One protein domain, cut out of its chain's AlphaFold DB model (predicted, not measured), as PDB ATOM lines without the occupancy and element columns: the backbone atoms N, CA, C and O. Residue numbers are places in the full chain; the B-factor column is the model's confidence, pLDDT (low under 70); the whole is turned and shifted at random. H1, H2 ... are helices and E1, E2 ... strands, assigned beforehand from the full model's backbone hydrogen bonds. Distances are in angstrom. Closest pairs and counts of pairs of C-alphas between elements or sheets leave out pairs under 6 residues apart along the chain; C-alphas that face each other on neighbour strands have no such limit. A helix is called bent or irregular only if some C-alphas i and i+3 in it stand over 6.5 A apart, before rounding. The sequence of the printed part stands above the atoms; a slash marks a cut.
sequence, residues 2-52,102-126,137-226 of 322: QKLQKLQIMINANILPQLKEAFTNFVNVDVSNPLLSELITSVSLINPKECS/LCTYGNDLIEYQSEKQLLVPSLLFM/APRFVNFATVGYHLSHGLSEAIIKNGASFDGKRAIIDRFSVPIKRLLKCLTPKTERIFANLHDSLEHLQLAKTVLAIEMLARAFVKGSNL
ATOM      1  N   GLN A   2     -31.223 -31.172 -61.886       78.19
ATOM      2  CA  GLN A   2     -32.662 -31.509 -61.965       78.19
ATOM      3  C   GLN A   2     -33.338 -31.806 -60.609       78.19
ATOM      4  O   GLN A   2     -34.498 -31.452 -60.427       78.19
ATOM      5  N   LYS A   3     -32.664 -32.457 -59.647       74.06
ATOM      6  CA  LYS A   3     -33.274 -32.778 -58.339       74.06
ATOM      7  C   LYS A   3     -33.502 -31.539 -57.473       74.06
ATOM      8  O   LYS A   3     -34.565 -31.420 -56.876       74.06
ATOM      9  N   LEU A   4     -32.539 -30.618 -57.444       72.94
ATOM     10  CA  LEU A   4     -32.617 -29.377 -56.673       72.94
ATOM     11  C   LEU A   4     -33.753 -28.475 -57.171       72.94
ATOM     12  O   LEU A   4     -34.583 -28.034 -56.384       72.94
ATOM     13  N   GLN A   5     -33.865 -28.302 -58.490       79.94
ATOM     14  CA  GLN A   5     -34.978 -27.569 -59.104       79.94
ATOM     15  C   GLN A   5     -36.329 -28.213 -58.776       79.94
ATOM     16  O   GLN A   5     -37.279 -27.525 -58.410       79.94
ATOM     17  N   LYS A   6     -36.420 -29.548 -58.842       84.75
ATOM     18  CA  LYS A   6     -37.645 -30.271 -58.475       84.75
ATOM     19  C   LYS A   6     -37.975 -30.156 -56.988       84.75
ATOM     20  O   LYS A   6     -39.149 -30.028 -56.658       84.75
ATOM     21  N   LEU A   7     -36.972 -30.154 -56.105       83.00
ATOM     22  CA  LEU A   7     -37.163 -29.877 -54.679       83.00
ATOM     23  C   LEU A   7     -37.739 -28.478 -54.480       83.00
ATOM     24  O   LEU A   7     -38.715 -28.313 -53.763       83.00
ATOM     25  N   GLN A   8     -37.170 -27.479 -55.150       84.38
ATOM     26  CA  GLN A   8     -37.607 -26.093 -55.031       84.38
ATOM     27  C   GLN A   8     -39.036 -25.901 -55.546       84.38
ATOM     28  O   GLN A   8     -39.838 -25.258 -54.879       84.38
ATOM     29  N   ILE A   9     -39.400 -26.528 -56.671       86.81
ATOM     30  CA  ILE A   9     -40.785 -26.549 -57.164       86.81
ATOM     31  C   ILE A   9     -41.705 -27.232 -56.144       86.81
ATOM     32  O   ILE A   9     -42.753 -26.692 -55.801       86.81
ATOM     33  N   MET A  10     -41.309 -28.391 -55.614       89.06
ATOM     34  CA  MET A  10     -42.087 -29.122 -54.611       89.06
ATOM     35  C   MET A  10     -42.322 -28.288 -53.343       89.06
ATOM     36  O   MET A  10     -43.435 -28.262 -52.821       89.06
ATOM     37  N   ILE A  11     -41.301 -27.583 -52.859       88.81
ATOM     38  CA  ILE A  11     -41.413 -26.704 -51.693       88.81
ATOM     39  C   ILE A  11     -42.307 -25.504 -52.028       88.81
ATOM     40  O   ILE A  11     -43.297 -25.281 -51.332       88.81
ATOM     41  N   ASN A  12     -41.994 -24.762 -53.092       87.00
ATOM     42  CA  ASN A  12     -42.578 -23.446 -53.371       87.00
ATOM     43  C   ASN A  12     -43.995 -23.523 -53.927       87.00
ATOM     44  O   ASN A  12     -44.844 -22.733 -53.529       87.00
ATOM     45  N   ALA A  13     -44.241 -24.449 -54.851       86.50
ATOM     46  CA  ALA A  13     -45.523 -24.551 -55.536       86.50
ATOM     47  C   ALA A  13     -46.507 -25.458 -54.793       86.50
ATOM     48  O   ALA A  13     -47.712 -25.236 -54.871       86.50
ATOM     49  N   ASN A  14     -46.010 -26.462 -54.055       86.00
ATOM     50  CA  ASN A  14     -46.876 -27.506 -53.512       86.00
ATOM     51  C   ASN A  14     -46.973 -27.447 -51.987       86.00
ATOM     52  O   ASN A  14     -48.060 -27.253 -51.453       86.00
ATOM     53  N   ILE A  15     -45.875 -27.648 -51.259       90.81
ATOM     54  CA  ILE A  15     -45.957 -27.972 -49.827       90.81
ATOM     55  C   ILE A  15     -46.047 -26.719 -48.947       90.81
ATOM     56  O   ILE A  15     -46.929 -26.633 -48.090       90.81
ATOM     57  N   LEU A  16     -45.165 -25.736 -49.147       90.88
ATOM     58  CA  LEU A  16     -45.090 -24.559 -48.281       90.88
ATOM     59  C   LEU A  16     -46.371 -23.704 -48.292       90.88
ATOM     60  O   LEU A  16     -46.811 -23.328 -47.202       90.88
ATOM     61  N   PRO A  17     -47.015 -23.420 -49.445       91.69
ATOM     62  CA  PRO A  17     -48.275 -22.676 -49.457       91.69
ATOM     63  C   PRO A  17     -49.368 -23.360 -48.631       91.69
ATOM     64  O   PRO A  17     -50.054 -22.701 -47.855       91.69
ATOM     65  N   GLN A  18     -49.471 -24.690 -48.718       92.12
ATOM     66  CA  GLN A  18     -50.464 -25.468 -47.974       92.12
ATOM     67  C   GLN A  18     -50.186 -25.464 -46.464       92.12
ATOM     68  O   GLN A  18     -51.120 -25.391 -45.669       92.12
ATOM     69  N   LEU A  19     -48.914 -25.489 -46.053       91.19
ATOM     70  CA  LEU A  19     -48.530 -25.353 -44.643       91.19
ATOM     71  C   LEU A  19     -48.851 -23.960 -44.087       91.19
ATOM     72  O   LEU A  19     -49.399 -23.855 -42.989       91.19
ATOM     73  N   LYS A  20     -48.541 -22.897 -44.842       90.12
ATOM     74  CA  LYS A  20     -48.885 -21.517 -44.464       90.12
ATOM     75  C   LYS A  20     -50.394 -21.349 -44.339       90.12
ATOM     76  O   LYS A  20     -50.873 -20.834 -43.338       90.12
ATOM     77  N   GLU A  21     -51.144 -21.846 -45.315       89.81
ATOM     78  CA  GLU A  21     -52.601 -21.793 -45.306       89.81
ATOM     79  C   GLU A  21     -53.199 -22.588 -44.132       89.81
ATOM     80  O   GLU A  21     -54.127 -22.121 -43.470       89.81
ATOM     81  N   ALA A  22     -52.662 -23.773 -43.830       87.44
ATOM     82  CA  ALA A  22     -53.078 -24.558 -42.671       87.44
ATOM     83  C   ALA A  22     -52.832 -23.816 -41.352       87.44
ATOM     84  O   ALA A  22     -53.696 -23.840 -40.474       87.44
ATOM     85  N   PHE A  23     -51.697 -23.121 -41.229       85.62
ATOM     86  CA  PHE A  23     -51.415 -22.262 -40.083       85.62
ATOM     87  C   PHE A  23     -52.383 -21.079 -40.002       85.62
ATOM     88  O   PHE A  23     -52.986 -20.861 -38.956       85.62
ATOM     89  N   THR A  24     -52.599 -20.357 -41.101       84.38
ATOM     90  CA  THR A  24     -53.549 -19.238 -41.150       84.38
ATOM     91  C   THR A  24     -54.948 -19.679 -40.729       84.38
ATOM     92  O   THR A  24     -55.558 -19.032 -39.886       84.38
ATOM     93  N   ASN A  25     -55.437 -20.818 -41.224       82.50
ATOM     94  CA  ASN A  25     -56.746 -21.353 -40.833       82.50
ATOM     95  C   ASN A  25     -56.795 -21.805 -39.369       82.50
ATOM     96  O   ASN A  25     -57.837 -21.696 -38.730       82.50
ATOM     97  N   PHE A  26     -55.683 -22.312 -38.834       78.62
ATOM     98  CA  PHE A  26     -55.576 -22.666 -37.422       78.62
ATOM     99  C   PHE A  26     -55.636 -21.427 -36.515       78.62
ATOM    100  O   PHE A  26     -56.293 -21.458 -35.478       78.62
ATOM    101  N   VAL A  27     -55.000 -20.329 -36.924       72.06
ATOM    102  CA  VAL A  27     -54.956 -19.075 -36.159       72.06
ATOM    103  C   VAL A  27     -56.227 -18.231 -36.322       72.06
ATOM    104  O   VAL A  27     -56.663 -17.594 -35.365       72.06
ATOM    105  N   ASN A  28     -56.874 -18.274 -37.491       66.81
ATOM    106  CA  ASN A  28     -58.088 -17.511 -37.821       66.81
ATOM    107  C   ASN A  28     -59.339 -17.896 -37.009       66.81
ATOM    108  O   ASN A  28     -60.414 -17.356 -37.251       66.81
ATOM    109  N   VAL A  29     -59.224 -18.794 -36.030       58.03
ATOM    110  CA  VAL A  29     -60.305 -19.080 -35.077       58.03
ATOM    111  C   VAL A  29     -60.565 -17.879 -34.145       58.03
ATOM    112  O   VAL A  29     -61.661 -17.765 -33.605       58.03
ATOM    113  N   ASP A  30     -59.615 -16.941 -34.011       56.25
ATOM    114  CA  ASP A  30     -59.772 -15.710 -33.220       56.25
ATOM    115  C   ASP A  30     -59.263 -14.464 -33.977       56.25
ATOM    116  O   ASP A  30     -58.246 -13.850 -33.643       56.25
ATOM    117  N   VAL A  31     -59.992 -14.085 -35.033       54.44
ATOM    118  CA  VAL A  31     -59.686 -12.936 -35.917       54.44
ATOM    119  C   VAL A  31     -59.698 -11.587 -35.172       54.44
ATOM    120  O   VAL A  31     -59.229 -10.579 -35.692       54.44
ATOM    121  N   SER A  32     -60.218 -11.552 -33.941       58.16
ATOM    122  CA  SER A  32     -60.310 -10.335 -33.130       58.16
ATOM    123  C   SER A  32     -58.980  -9.922 -32.486       58.16
ATOM    124  O   SER A  32     -58.842  -8.790 -32.021       58.16
ATOM    125  N   ASN A  33     -57.981 -10.813 -32.471       69.06
ATOM    126  CA  ASN A  33     -56.706 -10.562 -31.815       69.06
ATOM    127  C   ASN A  33     -55.664  -9.966 -32.790       69.06
ATOM    128  O   ASN A  33     -55.152 -10.684 -33.655       69.06
ATOM    129  N   PRO A  34     -55.265  -8.687 -32.638       70.44
ATOM    130  CA  PRO A  34     -54.321  -8.037 -33.551       70.44
ATOM    131  C   PRO A  34     -52.938  -8.706 -33.568       70.44
ATOM    132  O   PRO A  34     -52.284  -8.720 -34.610       70.44
ATOM    133  N   LEU A  35     -52.518  -9.339 -32.465       69.38
ATOM    134  CA  LEU A  35     -51.254 -10.082 -32.407       69.38
ATOM    135  C   LEU A  35     -51.303 -11.368 -33.244       69.38
ATOM    136  O   LEU A  35     -50.285 -11.800 -33.775       69.38
ATOM    137  N   LEU A  36     -52.478 -11.988 -33.390       70.00
ATOM    138  CA  LEU A  36     -52.638 -13.156 -34.259       70.00
ATOM    139  C   LEU A  36     -52.590 -12.759 -35.741       70.00
ATOM    140  O   LEU A  36     -51.985 -13.471 -36.539       70.00
ATOM    141  N   SER A  37     -53.135 -11.591 -36.093       73.06
ATOM    142  CA  SER A  37     -53.029 -11.025 -37.445       73.06
ATOM    143  C   SER A  37     -51.580 -10.671 -37.822       73.06
ATOM    144  O   SER A  37     -51.105 -11.011 -38.912       73.06
ATOM    145  N   GLU A  38     -50.828 -10.067 -36.895       73.44
ATOM    146  CA  GLU A  38     -49.397  -9.788 -37.078       73.44
ATOM    147  C   GLU A  38     -48.587 -11.087 -37.230       73.44
ATOM    148  O   GLU A  38     -47.724 -11.184 -38.104       73.44
ATOM    149  N   LEU A  39     -48.915 -12.126 -36.451       74.06
ATOM    150  CA  LEU A  39     -48.275 -13.437 -36.558       74.06
ATOM    151  C   LEU A  39     -48.554 -14.116 -37.910       74.06
ATOM    152  O   LEU A  39     -47.632 -14.652 -38.524       74.06
ATOM    153  N   ILE A  40     -49.795 -14.063 -38.406       77.62
ATOM    154  CA  ILE A  40     -50.153 -14.555 -39.747       77.62
ATOM    155  C   ILE A  40     -49.347 -13.821 -40.820       77.62
ATOM    156  O   ILE A  40     -48.806 -14.456 -41.727       77.62
ATOM    157  N   THR A  41     -49.232 -12.498 -40.696       79.62
ATOM    158  CA  THR A  41     -48.453 -11.670 -41.624       79.62
ATOM    159  C   THR A  41     -46.971 -12.041 -41.581       79.62
ATOM    160  O   THR A  41     -46.354 -12.226 -42.623       79.62
ATOM    161  N   SER A  42     -46.391 -12.245 -40.395       76.12
ATOM    162  CA  SER A  42     -45.000 -12.698 -40.282       76.12
ATOM    163  C   SER A  42     -44.792 -14.058 -40.952       76.12
ATOM    164  O   SER A  42     -43.827 -14.232 -41.690       76.12
ATOM    165  N   VAL A  43     -45.711 -15.011 -40.763       77.81
ATOM    166  CA  VAL A  43     -45.602 -16.342 -41.379       77.81
ATOM    167  C   VAL A  43     -45.777 -16.302 -42.896       77.81
ATOM    168  O   VAL A  43     -45.105 -17.051 -43.610       77.81
ATOM    169  N   SER A  44     -46.638 -15.424 -43.416       80.75
ATOM    170  CA  SER A  44     -46.836 -15.291 -44.863       80.75
ATOM    171  C   SER A  44     -45.577 -14.780 -45.572       80.75
ATOM    172  O   SER A  44     -45.294 -15.233 -46.684       80.75
ATOM    173  N   LEU A  45     -44.776 -13.946 -44.897       82.12
ATOM    174  CA  LEU A  45     -43.508 -13.407 -45.398       82.12
ATOM    175  C   LEU A  45     -42.347 -14.414 -45.383       82.12
ATOM    176  O   LEU A  45     -41.377 -14.219 -46.115       82.12
ATOM    177  N   ILE A  46     -42.439 -15.504 -44.609       80.44
ATOM    178  CA  ILE A  46     -41.367 -16.509 -44.542       80.44
ATOM    179  C   ILE A  46     -41.247 -17.229 -45.876       80.44
ATOM    180  O   ILE A  46     -42.135 -17.990 -46.258       80.44
ATOM    181  N   ASN A  47     -40.126 -17.063 -46.562       80.12
ATOM    182  CA  ASN A  47     -39.892 -17.717 -47.843       80.12
ATOM    183  C   ASN A  47     -38.722 -18.698 -47.755       80.12
ATOM    184  O   ASN A  47     -37.819 -18.533 -46.931       80.12
ATOM    185  N   PRO A  48     -38.724 -19.755 -48.573       78.12
ATOM    186  CA  PRO A  48     -37.566 -20.610 -48.686       78.12
ATOM    187  C   PRO A  48     -36.476 -19.836 -49.430       78.12
ATOM    188  O   PRO A  48     -36.741 -19.181 -50.438       78.12
ATOM    189  N   LYS A  49     -35.245 -19.895 -48.926       78.88
ATOM    190  CA  LYS A  49     -34.078 -19.363 -49.624       78.88
ATOM    191  C   LYS A  49     -33.965 -20.104 -50.951       78.88
ATOM    192  O   LYS A  49     -33.898 -21.333 -50.967       78.88
ATOM    193  N   GLU A  50     -33.937 -19.358 -52.052       67.81
ATOM    194  CA  GLU A  50     -33.632 -19.948 -53.348       67.81
ATOM    195  C   GLU A  50     -32.243 -20.581 -53.284       67.81
ATOM    196  O   GLU A  50     -31.269 -19.944 -52.865       67.81
ATOM    197  N   CYS A  51     -32.151 -21.852 -53.665       58.81
ATOM    198  CA  CYS A  51     -30.867 -22.517 -53.777       58.81
ATOM    199  C   CYS A  51     -30.110 -21.839 -54.927       58.81
ATOM    200  O   CYS A  51     -30.483 -21.971 -56.090       58.81
ATOM    201  N   SER A  52     -29.099 -21.034 -54.596       48.31
ATOM    202  CA  SER A  52     -28.380 -20.225 -55.582       48.31
ATOM    203  C   SER A  52     -27.622 -21.113 -56.578       48.31
ATOM    204  O   SER A  52     -27.057 -22.124 -56.158       48.31
ATOM    205  N   LEU A 102     -25.510 -26.559 -46.105       45.09
ATOM    206  CA  LEU A 102     -25.463 -27.382 -44.909       45.09
ATOM    207  C   LEU A 102     -25.912 -26.503 -43.747       45.09
ATOM    208  O   LEU A 102     -25.285 -25.490 -43.440       45.09
ATOM    209  N   CYS A 103     -27.016 -26.876 -43.103       47.06
ATOM    210  CA  CYS A 103     -27.473 -26.184 -41.905       47.06
ATOM    211  C   CYS A 103     -26.330 -26.145 -40.883       47.06
ATOM    212  O   CYS A 103     -25.688 -27.164 -40.611       47.06
ATOM    213  N   THR A 104     -26.092 -24.968 -40.311       42.69
ATOM    214  CA  THR A 104     -24.949 -24.661 -39.428       42.69
ATOM    215  C   THR A 104     -24.859 -25.550 -38.183       42.69
ATOM    216  O   THR A 104     -23.808 -25.612 -37.548       42.69
ATOM    217  N   TYR A 105     -25.929 -26.293 -37.878       41.28
ATOM    218  CA  TYR A 105     -26.055 -27.172 -36.714       41.28
ATOM    219  C   TYR A 105     -26.290 -28.662 -37.040       41.28
ATOM    220  O   TYR A 105     -26.654 -29.432 -36.154       41.28
ATOM    221  N   GLY A 106     -26.067 -29.100 -38.285       39.94
ATOM    222  CA  GLY A 106     -25.781 -30.505 -38.630       39.94
ATOM    223  C   GLY A 106     -26.889 -31.566 -38.493       39.94
ATOM    224  O   GLY A 106     -26.711 -32.647 -39.039       39.94
ATOM    225  N   ASN A 107     -28.028 -31.296 -37.844       50.59
ATOM    226  CA  ASN A 107     -29.045 -32.330 -37.562       50.59
ATOM    227  C   ASN A 107     -30.432 -32.099 -38.186       50.59
ATOM    228  O   ASN A 107     -31.258 -33.019 -38.195       50.59
ATOM    229  N   ASP A 108     -30.704 -30.904 -38.714       64.44
ATOM    230  CA  ASP A 108     -31.998 -30.567 -39.307       64.44
ATOM    231  C   ASP A 108     -31.873 -30.273 -40.802       64.44
ATOM    232  O   ASP A 108     -30.983 -29.551 -41.246       64.44
ATOM    233  N   LEU A 109     -32.787 -30.849 -41.589       75.38
ATOM    234  CA  LEU A 109     -32.817 -30.676 -43.043       75.38
ATOM    235  C   LEU A 109     -33.347 -29.300 -43.467       75.38
ATOM    236  O   LEU A 109     -33.231 -28.956 -44.636       75.38
ATOM    237  N   ILE A 110     -33.920 -28.517 -42.548       80.12
ATOM    238  CA  ILE A 110     -34.350 -27.135 -42.784       80.12
ATOM    239  C   ILE A 110     -33.955 -26.286 -41.587       80.12
ATOM    240  O   ILE A 110     -34.327 -26.600 -40.460       80.12
ATOM    241  N   GLU A 111     -33.229 -25.204 -41.848       82.38
ATOM    242  CA  GLU A 111     -32.857 -24.199 -40.854       82.38
ATOM    243  C   GLU A 111     -33.712 -22.942 -41.037       82.38
ATOM    244  O   GLU A 111     -33.895 -22.473 -42.159       82.38
ATOM    245  N   TYR A 112     -34.212 -22.364 -39.945       83.00
ATOM    246  CA  TYR A 112     -34.830 -21.041 -39.985       83.00
ATOM    247  C   TYR A 112     -33.826 -19.936 -39.623       83.00
ATOM    248  O   TYR A 112     -33.317 -19.884 -38.498       83.00
ATOM    249  N   GLN A 113     -33.598 -19.007 -40.556       78.12
ATOM    250  CA  GLN A 113     -32.767 -17.817 -40.375       78.12
ATOM    251  C   GLN A 113     -33.635 -16.613 -40.002       78.12
ATOM    252  O   GLN A 113     -34.186 -15.940 -40.876       78.12
ATOM    253  N   SER A 114     -33.730 -16.317 -38.704       75.19
ATOM    254  CA  SER A 114     -34.603 -15.260 -38.169       75.19
ATOM    255  C   SER A 114     -34.298 -13.865 -38.709       75.19
ATOM    256  O   SER A 114     -35.226 -13.122 -39.005       75.19
ATOM    257  N   GLU A 115     -33.022 -13.521 -38.902       73.38
ATOM    258  CA  GLU A 115     -32.605 -12.201 -39.406       73.38
ATOM    259  C   GLU A 115     -33.109 -11.912 -40.824       73.38
ATOM    260  O   GLU A 115     -33.335 -10.762 -41.184       73.38
ATOM    261  N   LYS A 116     -33.281 -12.964 -41.633       74.69
ATOM    262  CA  LYS A 116     -33.709 -12.866 -43.035       74.69
ATOM    263  C   LYS A 116     -35.141 -13.347 -43.248       74.69
ATOM    264  O   LYS A 116     -35.651 -13.229 -44.354       74.69
ATOM    265  N   GLN A 117     -35.762 -13.913 -42.213       77.88
ATOM    266  CA  GLN A 117     -37.045 -14.611 -42.282       77.88
ATOM    267  C   GLN A 117     -37.070 -15.698 -43.370       77.88
ATOM    268  O   GLN A 117     -38.044 -15.850 -44.105       77.88
ATOM    269  N   LEU A 118     -35.979 -16.464 -43.479       80.00
ATOM    270  CA  LEU A 118     -35.825 -17.493 -44.509       80.00
ATOM    271  C   LEU A 118     -35.821 -18.899 -43.922       80.00
ATOM    272  O   LEU A 118     -35.157 -19.159 -42.919       80.00
ATOM    273  N   LEU A 119     -36.494 -19.823 -44.605       82.88
ATOM    274  CA  LEU A 119     -36.253 -21.255 -44.447       82.88
ATOM    275  C   LEU A 119     -35.138 -21.660 -45.401       82.88
ATOM    276  O   LEU A 119     -35.209 -21.366 -46.588       82.88
ATOM    277  N   VAL A 120     -34.111 -22.334 -44.911       81.12
ATOM    278  CA  VAL A 120     -32.969 -22.766 -45.713       81.12
ATOM    279  C   VAL A 120     -32.989 -24.289 -45.781       81.12
ATOM    280  O   VAL A 120     -32.596 -24.940 -44.810       81.12
ATOM    281  N   PRO A 121     -33.484 -24.876 -46.886       77.38
ATOM    282  CA  PRO A 121     -33.409 -26.311 -47.100       77.38
ATOM    283  C   PRO A 121     -31.960 -26.759 -47.256       77.38
ATOM    284  O   PRO A 121     -31.177 -26.143 -47.978       77.38
ATOM    285  N   SER A 122     -31.626 -27.857 -46.592       73.56
ATOM    286  CA  SER A 122     -30.314 -28.475 -46.669       73.56
ATOM    287  C   SER A 122     -30.145 -29.239 -47.980       73.56
ATOM    288  O   SER A 122     -31.058 -29.945 -48.417       73.56
ATOM    289  N   LEU A 123     -28.942 -29.206 -48.560       67.50
ATOM    290  CA  LEU A 123     -28.576 -30.078 -49.683       67.50
ATOM    291  C   LEU A 123     -28.673 -31.566 -49.316       67.50
ATOM    292  O   LEU A 123     -28.822 -32.406 -50.203       67.50
ATOM    293  N   LEU A 124     -28.668 -31.901 -48.020       69.50
ATOM    294  CA  LEU A 124     -28.864 -33.266 -47.537       69.50
ATOM    295  C   LEU A 124     -30.222 -33.858 -47.929       69.50
ATOM    296  O   LEU A 124     -30.322 -35.080 -48.017       69.50
ATOM    297  N   PHE A 125     -31.235 -33.044 -48.258       70.44
ATOM    298  CA  PHE A 125     -32.467 -33.571 -48.854       70.44
ATOM    299  C   PHE A 125     -32.183 -34.392 -50.107       70.44
ATOM    300  O   PHE A 125     -32.788 -35.442 -50.283       70.44
ATOM    301  N   MET A 126     -31.224 -33.973 -50.941       68.38
ATOM    302  CA  MET A 126     -30.889 -34.680 -52.184       68.38
ATOM    303  C   MET A 126     -30.362 -36.100 -51.947       68.38
ATOM    304  O   MET A 126     -30.378 -36.922 -52.872       68.38
ATOM    305  N   ALA A 137     -44.766 -40.248 -56.933       82.62
ATOM    306  CA  ALA A 137     -45.134 -40.849 -55.667       82.62
ATOM    307  C   ALA A 137     -46.441 -40.246 -55.137       82.62
ATOM    308  O   ALA A 137     -46.732 -39.070 -55.384       82.62
ATOM    309  N   PRO A 138     -47.208 -41.027 -54.360       83.94
ATOM    310  CA  PRO A 138     -48.344 -40.498 -53.634       83.94
ATOM    311  C   PRO A 138     -47.947 -39.296 -52.783       83.94
ATOM    312  O   PRO A 138     -46.853 -39.234 -52.213       83.94
ATOM    313  N   ARG A 139     -48.881 -38.356 -52.658       85.31
ATOM    314  CA  ARG A 139     -48.694 -37.093 -51.942       85.31
ATOM    315  C   ARG A 139     -48.096 -37.295 -50.549       85.31
ATOM    316  O   ARG A 139     -47.173 -36.568 -50.184       85.31
ATOM    317  N   PHE A 140     -48.575 -38.293 -49.803       86.50
ATOM    318  CA  PHE A 140     -48.122 -38.569 -48.440       86.50
ATOM    319  C   PHE A 140     -46.609 -38.799 -48.305       86.50
ATOM    320  O   PHE A 140     -46.068 -38.484 -47.250       86.50
ATOM    321  N   VAL A 141     -45.910 -39.277 -49.343       87.19
ATOM    322  CA  VAL A 141     -44.461 -39.560 -49.296       87.19
ATOM    323  C   VAL A 141     -43.662 -38.276 -49.075       87.19
ATOM    324  O   VAL A 141     -42.929 -38.135 -48.094       87.19
ATOM    325  N   ASN A 142     -43.848 -37.303 -49.965       89.50
ATOM    326  CA  ASN A 142     -43.143 -36.025 -49.896       89.50
ATOM    327  C   ASN A 142     -43.709 -35.118 -48.800       89.50
ATOM    328  O   ASN A 142     -42.980 -34.320 -48.212       89.50
ATOM    329  N   PHE A 143     -45.001 -35.248 -48.482       90.06
ATOM    330  CA  PHE A 143     -45.608 -34.476 -47.401       90.06
ATOM    331  C   PHE A 143     -45.083 -34.911 -46.028       90.06
ATOM    332  O   PHE A 143     -44.705 -34.064 -45.227       90.06
ATOM    333  N   ALA A 144     -44.988 -36.215 -45.759       88.75
ATOM    334  CA  ALA A 144     -44.480 -36.721 -44.484       88.75
ATOM    335  C   ALA A 144     -42.985 -36.429 -44.264       88.75
ATOM    336  O   ALA A 144     -42.557 -36.262 -43.124       88.75
ATOM    337  N   THR A 145     -42.205 -36.340 -45.344       88.12
ATOM    338  CA  THR A 145     -40.759 -36.087 -45.297       88.12
ATOM    339  C   THR A 145     -40.453 -34.589 -45.381       88.12
ATOM    340  O   THR A 145     -40.197 -33.935 -44.369       88.12
ATOM    341  N   VAL A 146     -40.529 -34.012 -46.583       90.25
ATOM    342  CA  VAL A 146     -40.237 -32.596 -46.852       90.25
ATOM    343  C   VAL A 146     -41.207 -31.693 -46.094       90.25
ATOM    344  O   VAL A 146     -40.784 -30.714 -45.477       90.25
ATOM    345  N   GLY A 147     -42.497 -32.040 -46.083       92.88
ATOM    346  CA  GLY A 147     -43.511 -31.258 -45.378       92.88
ATOM    347  C   GLY A 147     -43.299 -31.197 -43.874       92.88
ATOM    348  O   GLY A 147     -43.449 -30.117 -43.308       92.88
ATOM    349  N   TYR A 148     -42.877 -32.288 -43.227       92.44
ATOM    350  CA  TYR A 148     -42.549 -32.243 -41.801       92.44
ATOM    351  C   TYR A 148     -41.370 -31.314 -41.510       92.44
ATOM    352  O   TYR A 148     -41.425 -30.494 -40.598       92.44
ATOM    353  N   HIS A 149     -40.287 -31.414 -42.280       89.88
ATOM    354  CA  HIS A 149     -39.130 -30.552 -42.052       89.88
ATOM    355  C   HIS A 149     -39.469 -29.073 -42.287       89.88
ATOM    356  O   HIS A 149     -38.999 -28.211 -41.544       89.88
ATOM    357  N   LEU A 150     -40.331 -28.778 -43.268       91.50
ATOM    358  CA  LEU A 150     -40.834 -27.424 -43.508       91.50
ATOM    359  C   LEU A 150     -41.720 -26.946 -42.365       91.50
ATOM    360  O   LEU A 150     -41.552 -25.819 -41.904       91.50
ATOM    361  N   SER A 151     -42.640 -27.783 -41.885       93.31
ATOM    362  CA  SER A 151     -43.519 -27.418 -40.776       93.31
ATOM    363  C   SER A 151     -42.734 -27.227 -39.480       93.31
ATOM    364  O   SER A 151     -43.037 -26.311 -38.720       93.31
ATOM    365  N   HIS A 152     -41.672 -28.005 -39.262       90.88
ATOM    366  CA  HIS A 152     -40.756 -27.823 -38.141       90.88
ATOM    367  C   HIS A 152     -40.005 -26.490 -38.239       90.88
ATOM    368  O   HIS A 152     -40.031 -25.714 -37.283       90.88
ATOM    369  N   GLY A 153     -39.422 -26.165 -39.397       88.56
ATOM    370  CA  GLY A 153     -38.778 -24.866 -39.622       88.56
ATOM    371  C   GLY A 153     -39.744 -23.684 -39.468       88.56
ATOM    372  O   GLY A 153     -39.403 -22.681 -38.843       88.56
ATOM    373  N   LEU A 154     -40.983 -23.811 -39.955       89.31
ATOM    374  CA  LEU A 154     -42.036 -22.810 -39.746       89.31
ATOM    375  C   LEU A 154     -42.424 -22.676 -38.273       89.31
ATOM    376  O   LEU A 154     -42.573 -21.560 -37.788       89.31
ATOM    377  N   SER A 155     -42.568 -23.786 -37.547       89.75
ATOM    378  CA  SER A 155     -42.878 -23.757 -36.112       89.75
ATOM    379  C   SER A 155     -41.772 -23.065 -35.318       89.75
ATOM    380  O   SER A 155     -42.041 -22.298 -34.392       89.75
ATOM    381  N   GLU A 156     -40.517 -23.277 -35.721       86.31
ATOM    382  CA  GLU A 156     -39.376 -22.586 -35.159       86.31
ATOM    383  C   GLU A 156     -39.430 -21.095 -35.475       86.31
ATOM    384  O   GLU A 156     -39.182 -20.295 -34.578       86.31
ATOM    385  N   ALA A 157     -39.796 -20.722 -36.698       83.62
ATOM    386  CA  ALA A 157     -39.970 -19.332 -37.076       83.62
ATOM    387  C   ALA A 157     -41.081 -18.643 -36.287       83.62
ATOM    388  O   ALA A 157     -40.864 -17.556 -35.770       83.62
ATOM    389  N   ILE A 158     -42.228 -19.297 -36.121       82.38
ATOM    390  CA  ILE A 158     -43.353 -18.806 -35.318       82.38
ATOM    391  C   ILE A 158     -42.912 -18.569 -33.874       82.38
ATOM    392  O   ILE A 158     -43.171 -17.511 -33.311       82.38
ATOM    393  N   ILE A 159     -42.200 -19.529 -33.286       79.44
ATOM    394  CA  ILE A 159     -41.753 -19.446 -31.895       79.44
ATOM    395  C   ILE A 159     -40.608 -18.433 -31.719       79.44
ATOM    396  O   ILE A 159     -40.615 -17.687 -30.745       79.44
ATOM    397  N   LYS A 160     -39.655 -18.352 -32.660       75.25
ATOM    398  CA  LYS A 160     -38.531 -17.397 -32.622       75.25
ATOM    399  C   LYS A 160     -38.960 -15.966 -32.952       75.25
ATOM    400  O   LYS A 160     -38.597 -15.056 -32.216       75.25
ATOM    401  N   ASN A 161     -39.747 -15.749 -34.008       65.56
ATOM    402  CA  ASN A 161     -40.335 -14.435 -34.314       65.56
ATOM    403  C   ASN A 161     -41.333 -14.026 -33.233       65.56
ATOM    404  O   ASN A 161     -41.504 -12.841 -32.952       65.56
ATOM    405  N   GLY A 162     -41.932 -15.021 -32.575       56.62
ATOM    406  CA  GLY A 162     -42.763 -14.826 -31.409       56.62
ATOM    407  C   GLY A 162     -42.049 -14.176 -30.215       56.62
ATOM    408  O   GLY A 162     -42.682 -13.527 -29.383       56.62
ATOM    409  N   ALA A 163     -40.723 -14.294 -30.173       51.75
ATOM    410  CA  ALA A 163     -39.840 -13.683 -29.189       51.75
ATOM    411  C   ALA A 163     -39.180 -12.383 -29.700       51.75
ATOM    412  O   ALA A 163     -38.123 -12.017 -29.192       51.75
ATOM    413  N   SER A 164     -39.772 -11.746 -30.729       50.78
ATOM    414  CA  SER A 164     -39.305 -10.552 -31.454       50.78
ATOM    415  C   SER A 164     -38.163  -9.796 -30.775       50.78
ATOM    416  O   SER A 164     -38.323  -9.182 -29.720       50.78
ATOM    417  N   PHE A 165     -37.008  -9.817 -31.434       44.72
ATOM    418  CA  PHE A 165     -35.954  -8.862 -31.167       44.72
ATOM    419  C   PHE A 165     -36.451  -7.484 -31.604       44.72
ATOM    420  O   PHE A 165     -36.784  -7.298 -32.778       44.72
ATOM    421  N   ASP A 166     -36.492  -6.510 -30.693       40.81
ATOM    422  CA  ASP A 166     -36.636  -5.124 -31.132       40.81
ATOM    423  C   ASP A 166     -35.482  -4.779 -32.093       40.81
ATOM    424  O   ASP A 166     -34.451  -5.459 -32.129       40.81
ATOM    425  N   GLY A 167     -35.607  -3.715 -32.886       40.09
ATOM    426  CA  GLY A 167     -34.528  -3.265 -33.780       40.09
ATOM    427  C   GLY A 167     -33.184  -2.969 -33.080       40.09
ATOM    428  O   GLY A 167     -32.220  -2.613 -33.754       40.09
ATOM    429  N   LYS A 168     -33.098  -3.119 -31.749       40.53
ATOM    430  CA  LYS A 168     -31.908  -3.009 -30.899       40.53
ATOM    431  C   LYS A 168     -31.438  -4.363 -30.333       40.53
ATOM    432  O   LYS A 168     -30.540  -4.379 -29.496       40.53
ATOM    433  N   ARG A 169     -31.972  -5.492 -30.817       44.94
ATOM    434  CA  ARG A 169     -31.643  -6.864 -30.387       44.94
ATOM    435  C   ARG A 169     -32.013  -7.186 -28.927       44.94
ATOM    436  O   ARG A 169     -31.427  -8.104 -28.353       44.94
ATOM    437  N   ALA A 170     -33.008  -6.523 -28.340       41.03
ATOM    438  CA  ALA A 170     -33.599  -6.970 -27.076       41.03
ATOM    439  C   ALA A 170     -34.730  -7.984 -27.333       41.03
ATOM    440  O   ALA A 170     -35.619  -7.700 -28.130       41.03
ATOM    441  N   ILE A 171     -34.710  -9.144 -26.660       48.91
ATOM    442  CA  ILE A 171     -35.794 -10.145 -26.717       48.91
ATOM    443  C   ILE A 171     -37.047  -9.526 -26.087       48.91
ATOM    444  O   ILE A 171     -37.095  -9.327 -24.873       48.91
ATOM    445  N   ILE A 172     -38.062  -9.229 -26.895       52.44
ATOM    446  CA  ILE A 172     -39.385  -8.843 -26.416       52.44
ATOM    447  C   ILE A 172     -40.306 -10.042 -26.605       52.44
ATOM    448  O   ILE A 172     -40.617 -10.449 -27.724       52.44
ATOM    449  N   ASP A 173     -40.789 -10.586 -25.491       60.59
ATOM    450  CA  ASP A 173     -41.683 -11.743 -25.454       60.59
ATOM    451  C   ASP A 173     -43.126 -11.394 -25.885       60.59
ATOM    452  O   ASP A 173     -44.085 -11.519 -25.126       60.59
ATOM    453  N   ARG A 174     -43.284 -10.863 -27.104       57.47
ATOM    454  CA  ARG A 174     -44.542 -10.283 -27.606       57.47
ATOM    455  C   ARG A 174     -45.597 -11.324 -27.963       57.47
ATOM    456  O   ARG A 174     -46.785 -11.048 -27.809       57.47
ATOM    457  N   PHE A 175     -45.191 -12.507 -28.421       59.97
ATOM    458  CA  PHE A 175     -46.126 -13.532 -28.889       59.97
ATOM    459  C   PHE A 175     -46.150 -14.801 -28.029       59.97
ATOM    460  O   PHE A 175     -46.896 -15.722 -28.373       59.97
ATOM    461  N   SER A 176     -45.435 -14.882 -26.896       64.19
ATOM    462  CA  SER A 176     -45.576 -16.050 -26.009       64.19
ATOM    463  C   SER A 176     -47.004 -16.236 -25.530       64.19
ATOM    464  O   SER A 176     -47.459 -17.368 -25.439       64.19
ATOM    465  N   VAL A 177     -47.740 -15.156 -25.260       66.75
ATOM    466  CA  VAL A 177     -49.140 -15.239 -24.829       66.75
ATOM    467  C   VAL A 177     -50.038 -15.790 -25.952       66.75
ATOM    468  O   VAL A 177     -50.714 -16.791 -25.705       66.75
ATOM    469  N   PRO A 178     -50.035 -15.236 -27.183       67.56
ATOM    470  CA  PRO A 178     -50.707 -15.835 -28.337       67.56
ATOM    471  C   PRO A 178     -50.322 -17.294 -28.612       67.56
ATOM    472  O   PRO A 178     -51.201 -18.129 -28.792       67.56
ATOM    473  N   ILE A 179     -49.030 -17.635 -28.583       68.88
ATOM    474  CA  ILE A 179     -48.552 -19.001 -28.842       68.88
ATOM    475  C   ILE A 179     -48.984 -19.950 -27.723       68.88
ATOM    476  O   ILE A 179     -49.483 -21.035 -28.004       68.88
ATOM    477  N   LYS A 180     -48.875 -19.543 -26.451       70.94
ATOM    478  CA  LYS A 180     -49.388 -20.321 -25.313       70.94
ATOM    479  C   LYS A 180     -50.893 -20.541 -25.445       70.94
ATOM    480  O   LYS A 180     -51.349 -21.646 -25.183       70.94
ATOM    481  N   ARG A 181     -51.666 -19.537 -25.879       71.56
ATOM    482  CA  ARG A 181     -53.107 -19.693 -26.152       71.56
ATOM    483  C   ARG A 181     -53.366 -20.693 -27.278       71.56
ATOM    484  O   ARG A 181     -54.148 -21.613 -27.075       71.56
ATOM    485  N   LEU A 182     -52.667 -20.570 -28.408       69.81
ATOM    486  CA  LEU A 182     -52.781 -21.509 -29.529       69.81
ATOM    487  C   LEU A 182     -52.454 -22.944 -29.100       69.81
ATOM    488  O   LEU A 182     -53.207 -23.865 -29.400       69.81
ATOM    489  N   LEU A 183     -51.366 -23.140 -28.352       69.81
ATOM    490  CA  LEU A 183     -50.968 -24.457 -27.864       69.81
ATOM    491  C   LEU A 183     -51.966 -25.026 -26.843       69.81
ATOM    492  O   LEU A 183     -52.279 -26.213 -26.911       69.81
ATOM    493  N   LYS A 184     -52.532 -24.188 -25.959       68.56
ATOM    494  CA  LYS A 184     -53.614 -24.586 -25.039       68.56
ATOM    495  C   LYS A 184     -54.842 -25.111 -25.789       68.56
ATOM    496  O   LYS A 184     -55.461 -26.066 -25.328       68.56
ATOM    497  N   CYS A 185     -55.167 -24.535 -26.949       67.56
ATOM    498  CA  CYS A 185     -56.274 -25.001 -27.788       67.56
ATOM    499  C   CYS A 185     -56.033 -26.388 -28.410       67.56
ATOM    500  O   CYS A 185     -57.001 -27.036 -28.799       67.56
ATOM    501  N   LEU A 186     -54.783 -26.865 -28.502       66.44
ATOM    502  CA  LEU A 186     -54.474 -28.177 -29.087       66.44
ATOM    503  C   LEU A 186     -54.793 -29.334 -28.137       66.44
ATOM    504  O   LEU A 186     -55.357 -30.337 -28.562       66.44
ATOM    505  N   THR A 187     -54.482 -29.198 -26.846       62.94
ATOM    506  CA  THR A 187     -55.007 -30.108 -25.819       62.94
ATOM    507  C   THR A 187     -54.865 -29.512 -24.419       62.94
ATOM    508  O   THR A 187     -53.806 -28.962 -24.109       62.94
ATOM    509  N   PRO A 188     -55.853 -29.677 -23.517       62.28
ATOM    510  CA  PRO A 188     -55.748 -29.241 -22.121       62.28
ATOM    511  C   PRO A 188     -54.515 -29.803 -21.395       62.28
ATOM    512  O   PRO A 188     -53.947 -29.151 -20.522       62.28
ATOM    513  N   LYS A 189     -54.033 -30.994 -21.797       61.34
ATOM    514  CA  LYS A 189     -52.811 -31.610 -21.242       61.34
ATOM    515  C   LYS A 189     -51.551 -30.774 -21.493       61.34
ATOM    516  O   LYS A 189     -50.563 -30.922 -20.778       61.34
ATOM    517  N   THR A 190     -51.577 -29.888 -22.487       62.09
ATOM    518  CA  THR A 190     -50.453 -29.006 -22.814       62.09
ATOM    519  C   THR A 190     -50.284 -27.838 -21.847       62.09
ATOM    520  O   THR A 190     -49.198 -27.267 -21.776       62.09
ATOM    521  N   GLU A 191     -51.319 -27.480 -21.081       63.50
ATOM    522  CA  GLU A 191     -51.317 -26.262 -20.270       63.50
ATOM    523  C   GLU A 191     -50.205 -26.270 -19.215       63.50
ATOM    524  O   GLU A 191     -49.498 -25.276 -19.058       63.50
ATOM    525  N   ARG A 192     -49.990 -27.416 -18.556       63.19
ATOM    526  CA  ARG A 192     -48.900 -27.582 -17.580       63.19
ATOM    527  C   ARG A 192     -47.520 -27.612 -18.236       63.19
ATOM    528  O   ARG A 192     -46.567 -27.104 -17.662       63.19
ATOM    529  N   ILE A 193     -47.421 -28.174 -19.441       63.38
ATOM    530  CA  ILE A 193     -46.158 -28.315 -20.179       63.38
ATOM    531  C   ILE A 193     -45.687 -26.949 -20.698       63.38
ATOM    532  O   ILE A 193     -44.499 -26.640 -20.656       63.38
ATOM    533  N   PHE A 194     -46.613 -26.104 -21.155       63.72
ATOM    534  CA  PHE A 194     -46.288 -24.817 -21.779       63.72
ATOM    535  C   PHE A 194     -46.449 -23.601 -20.864       63.72
ATOM    536  O   PHE A 194     -46.109 -22.487 -21.273       63.72
ATOM    537  N   ALA A 195     -46.900 -23.786 -19.618       60.47
ATOM    538  CA  ALA A 195     -46.805 -22.750 -18.588       60.47
ATOM    539  C   ALA A 195     -45.360 -22.219 -18.489       60.47
ATOM    540  O   ALA A 195     -45.148 -21.002 -18.535       60.47
ATOM    541  N   ASN A 196     -44.395 -23.144 -18.554       59.78
ATOM    542  CA  ASN A 196     -42.959 -22.922 -18.379       59.78
ATOM    543  C   ASN A 196     -42.186 -22.996 -19.710       59.78
ATOM    544  O   ASN A 196     -41.079 -23.530 -19.771       59.78
ATOM    545  N   LEU A 197     -42.786 -22.508 -20.807       59.53
ATOM    546  CA  LEU A 197     -42.220 -22.599 -22.166       59.53
ATOM    547  C   LEU A 197     -40.781 -22.048 -22.277       59.53
ATOM    548  O   LEU A 197     -40.019 -22.516 -23.119       59.53
ATOM    549  N   HIS A 198     -40.419 -21.086 -21.422       58.28
ATOM    550  CA  HIS A 198     -39.108 -20.429 -21.409       58.28
ATOM    551  C   HIS A 198     -38.106 -21.050 -20.427       58.28
ATOM    552  O   HIS A 198     -36.914 -20.784 -20.540       58.28
ATOM    553  N   ASP A 199     -38.560 -21.915 -19.516       60.00
ATOM    554  CA  ASP A 199     -37.721 -22.443 -18.428       60.00
ATOM    555  C   ASP A 199     -37.030 -23.761 -18.804       60.00
ATOM    556  O   ASP A 199     -36.130 -24.225 -18.107       60.00
ATOM    557  N   SER A 200     -37.442 -24.391 -19.911       72.75
ATOM    558  CA  SER A 200     -36.856 -25.643 -20.388       72.75
ATOM    559  C   SER A 200     -36.768 -25.688 -21.909       72.75
ATOM    560  O   SER A 200     -37.776 -25.640 -22.623       72.75
ATOM    561  N   LEU A 201     -35.544 -25.884 -22.407       75.44
ATOM    562  CA  LEU A 201     -35.267 -26.142 -23.820       75.44
ATOM    563  C   LEU A 201     -36.079 -27.337 -24.344       75.44
ATOM    564  O   LEU A 201     -36.509 -27.334 -25.496       75.44
ATOM    565  N   GLU A 202     -36.328 -28.346 -23.510       77.19
ATOM    566  CA  GLU A 202     -37.091 -29.530 -23.894       77.19
ATOM    567  C   GLU A 202     -38.571 -29.207 -24.139       77.19
ATOM    568  O   GLU A 202     -39.134 -29.637 -25.150       77.19
ATOM    569  N   HIS A 203     -39.186 -28.388 -23.279       78.75
ATOM    570  CA  HIS A 203     -40.568 -27.932 -23.465       78.75
ATOM    571  C   HIS A 203     -40.718 -27.065 -24.714       78.75
ATOM    572  O   HIS A 203     -41.678 -27.239 -25.466       78.75
ATOM    573  N   LEU A 204     -39.747 -26.188 -24.979       78.88
ATOM    574  CA  LEU A 204     -39.726 -25.372 -26.188       78.88
ATOM    575  C   LEU A 204     -39.642 -26.237 -27.452       78.88
ATOM    576  O   LEU A 204     -40.360 -26.010 -28.425       78.88
ATOM    577  N   GLN A 205     -38.779 -27.252 -27.442       83.12
ATOM    578  CA  GLN A 205     -38.636 -28.175 -28.563       83.12
ATOM    579  C   GLN A 205     -39.884 -29.039 -28.762       83.12
ATOM    580  O   GLN A 205     -40.302 -29.275 -29.898       83.12
ATOM    581  N   LEU A 206     -40.517 -29.486 -27.675       84.81
ATOM    582  CA  LEU A 206     -41.788 -30.198 -27.745       84.81
ATOM    583  C   LEU A 206     -42.891 -29.301 -28.323       84.81
ATOM    584  O   LEU A 206     -43.599 -29.741 -29.221       84.81
ATOM    585  N   ALA A 207     -42.989 -28.040 -27.893       83.62
ATOM    586  CA  ALA A 207     -43.950 -27.070 -28.423       83.62
ATOM    587  C   ALA A 207     -43.797 -26.859 -29.934       83.62
ATOM    588  O   ALA A 207     -44.784 -26.931 -30.667       83.62
ATOM    589  N   LYS A 208     -42.553 -26.658 -30.399       87.50
ATOM    590  CA  LYS A 208     -42.214 -26.585 -31.830       87.50
ATOM    591  C   LYS A 208     -42.723 -27.819 -32.565       87.50
ATOM    592  O   LYS A 208     -43.468 -27.709 -33.530       87.50
ATOM    593  N   THR A 209     -42.394 -28.998 -32.044       90.19
ATOM    594  CA  THR A 209     -42.760 -30.272 -32.670       90.19
ATOM    595  C   THR A 209     -44.281 -30.473 -32.719       90.19
ATOM    596  O   THR A 209     -44.804 -30.899 -33.742       90.19
ATOM    597  N   VAL A 210     -45.015 -30.119 -31.656       88.94
ATOM    598  CA  VAL A 210     -46.489 -30.192 -31.613       88.94
ATOM    599  C   VAL A 210     -47.107 -29.297 -32.679       88.94
ATOM    600  O   VAL A 210     -47.940 -29.752 -33.463       88.94
ATOM    601  N   LEU A 211     -46.671 -28.037 -32.743       88.44
ATOM    602  CA  LEU A 211     -47.163 -27.083 -33.731       88.44
ATOM    603  C   LEU A 211     -46.837 -27.540 -35.161       88.44
ATOM    604  O   LEU A 211     -47.695 -27.480 -36.039       88.44
ATOM    605  N   ALA A 212     -45.625 -28.052 -35.381       92.25
ATOM    606  CA  ALA A 212     -45.186 -28.584 -36.664       92.25
ATOM    607  C   ALA A 212     -46.054 -29.757 -37.141       92.25
ATOM    608  O   ALA A 212     -46.455 -29.785 -38.306       92.25
ATOM    609  N   ILE A 213     -46.351 -30.716 -36.259       91.88
ATOM    610  CA  ILE A 213     -47.177 -31.883 -36.590       91.88
ATOM    611  C   ILE A 213     -48.625 -31.464 -36.851       91.88
ATOM    612  O   ILE A 213     -49.218 -31.920 -37.825       91.88
ATOM    613  N   GLU A 214     -49.181 -30.557 -36.048       88.88
ATOM    614  CA  GLU A 214     -50.550 -30.079 -36.249       88.88
ATOM    615  C   GLU A 214     -50.705 -29.326 -37.578       88.88
ATOM    616  O   GLU A 214     -51.637 -29.594 -38.340       88.88
ATOM    617  N   MET A 215     -49.774 -28.417 -37.893       91.19
ATOM    618  CA  MET A 215     -49.751 -27.709 -39.178       91.19
ATOM    619  C   MET A 215     -49.630 -28.683 -40.349       91.19
ATOM    620  O   MET A 215     -50.353 -28.562 -41.339       91.19
ATOM    621  N   LEU A 216     -48.736 -29.665 -40.219       93.75
ATOM    622  CA  LEU A 216     -48.527 -30.693 -41.224       93.75
ATOM    623  C   LEU A 216     -49.800 -31.512 -41.465       93.75
ATOM    624  O   LEU A 216     -50.211 -31.672 -42.612       93.75
ATOM    625  N   ALA A 217     -50.436 -31.999 -40.399       90.06
ATOM    626  CA  ALA A 217     -51.639 -32.819 -40.477       90.06
ATOM    627  C   ALA A 217     -52.800 -32.059 -41.130       90.06
ATOM    628  O   ALA A 217     -53.454 -32.581 -42.031       90.06
ATOM    629  N   ARG A 218     -53.021 -30.798 -40.736       88.62
ATOM    630  CA  ARG A 218     -54.056 -29.936 -41.332       88.62
ATOM    631  C   ARG A 218     -53.811 -29.681 -42.813       88.62
ATOM    632  O   ARG A 218     -54.743 -29.771 -43.611       88.62
ATOM    633  N   ALA A 219     -52.565 -29.388 -43.184       90.69
ATOM    634  CA  ALA A 219     -52.190 -29.167 -44.576       90.69
ATOM    635  C   ALA A 219     -52.329 -30.445 -45.417       90.69
ATOM    636  O   ALA A 219     -52.737 -30.376 -46.578       90.69
ATOM    637  N   PHE A 220     -52.029 -31.609 -44.834       89.56
ATOM    638  CA  PHE A 220     -52.221 -32.902 -45.480       89.56
ATOM    639  C   PHE A 220     -53.709 -33.146 -45.757       89.56
ATOM    640  O   PHE A 220     -54.083 -33.178 -46.925       89.56
ATOM    641  N   VAL A 221     -54.553 -33.163 -44.714       84.25
ATOM    642  CA  VAL A 221     -56.013 -33.381 -44.814       84.25
ATOM    643  C   VAL A 221     -56.655 -32.460 -45.844       84.25
ATOM    644  O   VAL A 221     -57.408 -32.904 -46.708       84.25
ATOM    645  N   LYS A 222     -56.359 -31.158 -45.763       82.06
ATOM    646  CA  LYS A 222     -56.978 -30.175 -46.650       82.06
ATOM    647  C   LYS A 222     -56.651 -30.450 -48.110       82.06
ATOM    648  O   LYS A 222     -57.532 -30.373 -48.956       82.06
ATOM    649  N   GLY A 223     -55.397 -30.754 -48.412       75.75
ATOM    650  CA  GLY A 223     -55.014 -30.985 -49.791       75.75
ATOM    651  C   GLY A 223     -55.331 -32.391 -50.305       75.75
ATOM    652  O   GLY A 223     -55.426 -32.554 -51.517       75.75
ATOM    653  N   SER A 224     -55.559 -33.371 -49.428       67.69
ATOM    654  CA  SER A 224     -56.157 -34.663 -49.791       67.69
ATOM    655  C   SER A 224     -57.597 -34.498 -50.289       67.69
ATOM    656  O   SER A 224     -57.990 -35.154 -51.248       67.69
ATOM    657  N   ASN A 225     -58.351 -33.548 -49.723       61.50
ATOM    658  CA  ASN A 225     -59.694 -33.194 -50.202       61.50
ATOM    659  C   ASN A 225     -59.696 -32.492 -51.575       61.50
ATOM    660  O   ASN A 225     -60.754 -32.351 -52.177       61.50
ATOM    661  N   LEU A 226     -58.537 -32.022 -52.053       55.72
ATOM    662  CA  LEU A 226     -58.392 -31.288 -53.315       55.72
ATOM    663  C   LEU A 226     -57.838 -32.149 -54.463       55.72
ATOM    664  O   LEU A 226     -57.796 -31.677 -55.596       55.72
TER     665      LEU A 226
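What this domain is: This is residues 2 to 52, 102 to 126 and 137 to 226 of the 322 residues of an uncharacterized protein of Sparganum proliferum (UniProt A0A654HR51). What shape do these atoms make? Two long helices, H4 and H7, cross as an X at the core, and a helical hairpin of H1b, the second arm of the long, nearly straight H1, and H2 packs on them. A small strand hairpin, E1 and E2, packs on H4, and the short helices H5 and H6 make a hairpin that meets H7 through H6. What is it made of? The printed part has 166 residues with seven named helices and two named strands in the order H1 H2 E1 E2 H3 H4 H5 H6 H7, mostly helix, with one antiparallel sheet, E1 - E2. It is compact, with a radius of gyration of the C-alphas of 15.7 A and spans of 45 by 39 by 28 A.

Where its parts are: Where does the first helix run? H1, residues 2 to 30, begins at C-alpha 2 at (-32.662, -31.509, -61.965); by its hydrogen bonds it was assigned as one helix, but it is bent, with C-alphas 13 and 16 7.3 A apart. Its arms are H1a, residues 2 to 13, 16.0 A, and H1b, residues 16 to 30, 22.8 A and irregular, with C-alphas 27 and 30 6.6 A apart. What follows? H2 is residues 34 to 45, E1 110 to 113, E2 118 to 121, H3 123 to 126, H4 139 to 161, 29.9 A, H5 176 to 186, H6 190 to 195 and H7 201 to 224, 34.4 A, ending at C-alpha 224 at (-56.157, -34.663, -49.791).

How they stand to each other: What does H1 meet? H1a is close to but not clearly touching H3, C-alphas of Lys 3 and Met 126 closest at 6.9 A. H1b and H2, a hairpin, touch at a shallow tilt of 4 degrees, opposite ways, closest at Thr 24 and Ile 40, 6.0 A between C-alphas. H7 touches H1b with residues 215 to 223 alone, about perpendicular at 76 degrees, C-alphas of Ala 22 and Ala 219 closest at 5.1 A. How do the strands, H4 and H7 stand? E1 and E2 are antiparallel, with N 111 and O 120 within hydrogen-bond range at 3.0 A, and the closest C-alphas of E1 and H4, Tyr 112 and Gly 153, are 5.5 A apart. H4 and H7 touch at a steep tilt of 45 degrees, opposite ways, C-alphas of Ser 151 and Ala 212 closest at 4.6 A. Where are H5 and H6? They touch as a hairpin, C-alphas of Lys 184 and Glu 191 closest at 5.6 A, and H6 touches H7, C-alphas of Ile 193 and His 203 closest at 6.5 A. Are the helix backbones complete? Every O i to N i+4 pair is within hydrogen-bond range in H1a, H2, H6 and H7, against 9 of 11 in H1b, 18 of 19 in H4 and 6 of 7 in H5; H3 is too short for such a pair.

The domain as a whole: How far does it reach, and where is it cut? The two C-alphas farthest apart, of Gln 2 and Arg 192, are 47.4 A apart. Residues 53 to 101 and 127 to 136 are not printed, with gaps of 13.2 A from C-alpha 52 to 102 and 15.9 A from C-alpha 126 to 137. Which link is long, and where is confidence low? H4 to H5 is a long link of 14 residues; the mean pLDDT of the printed part is 74.2, with 60 residues under 70, among them 161 to 179 and 182 to 199.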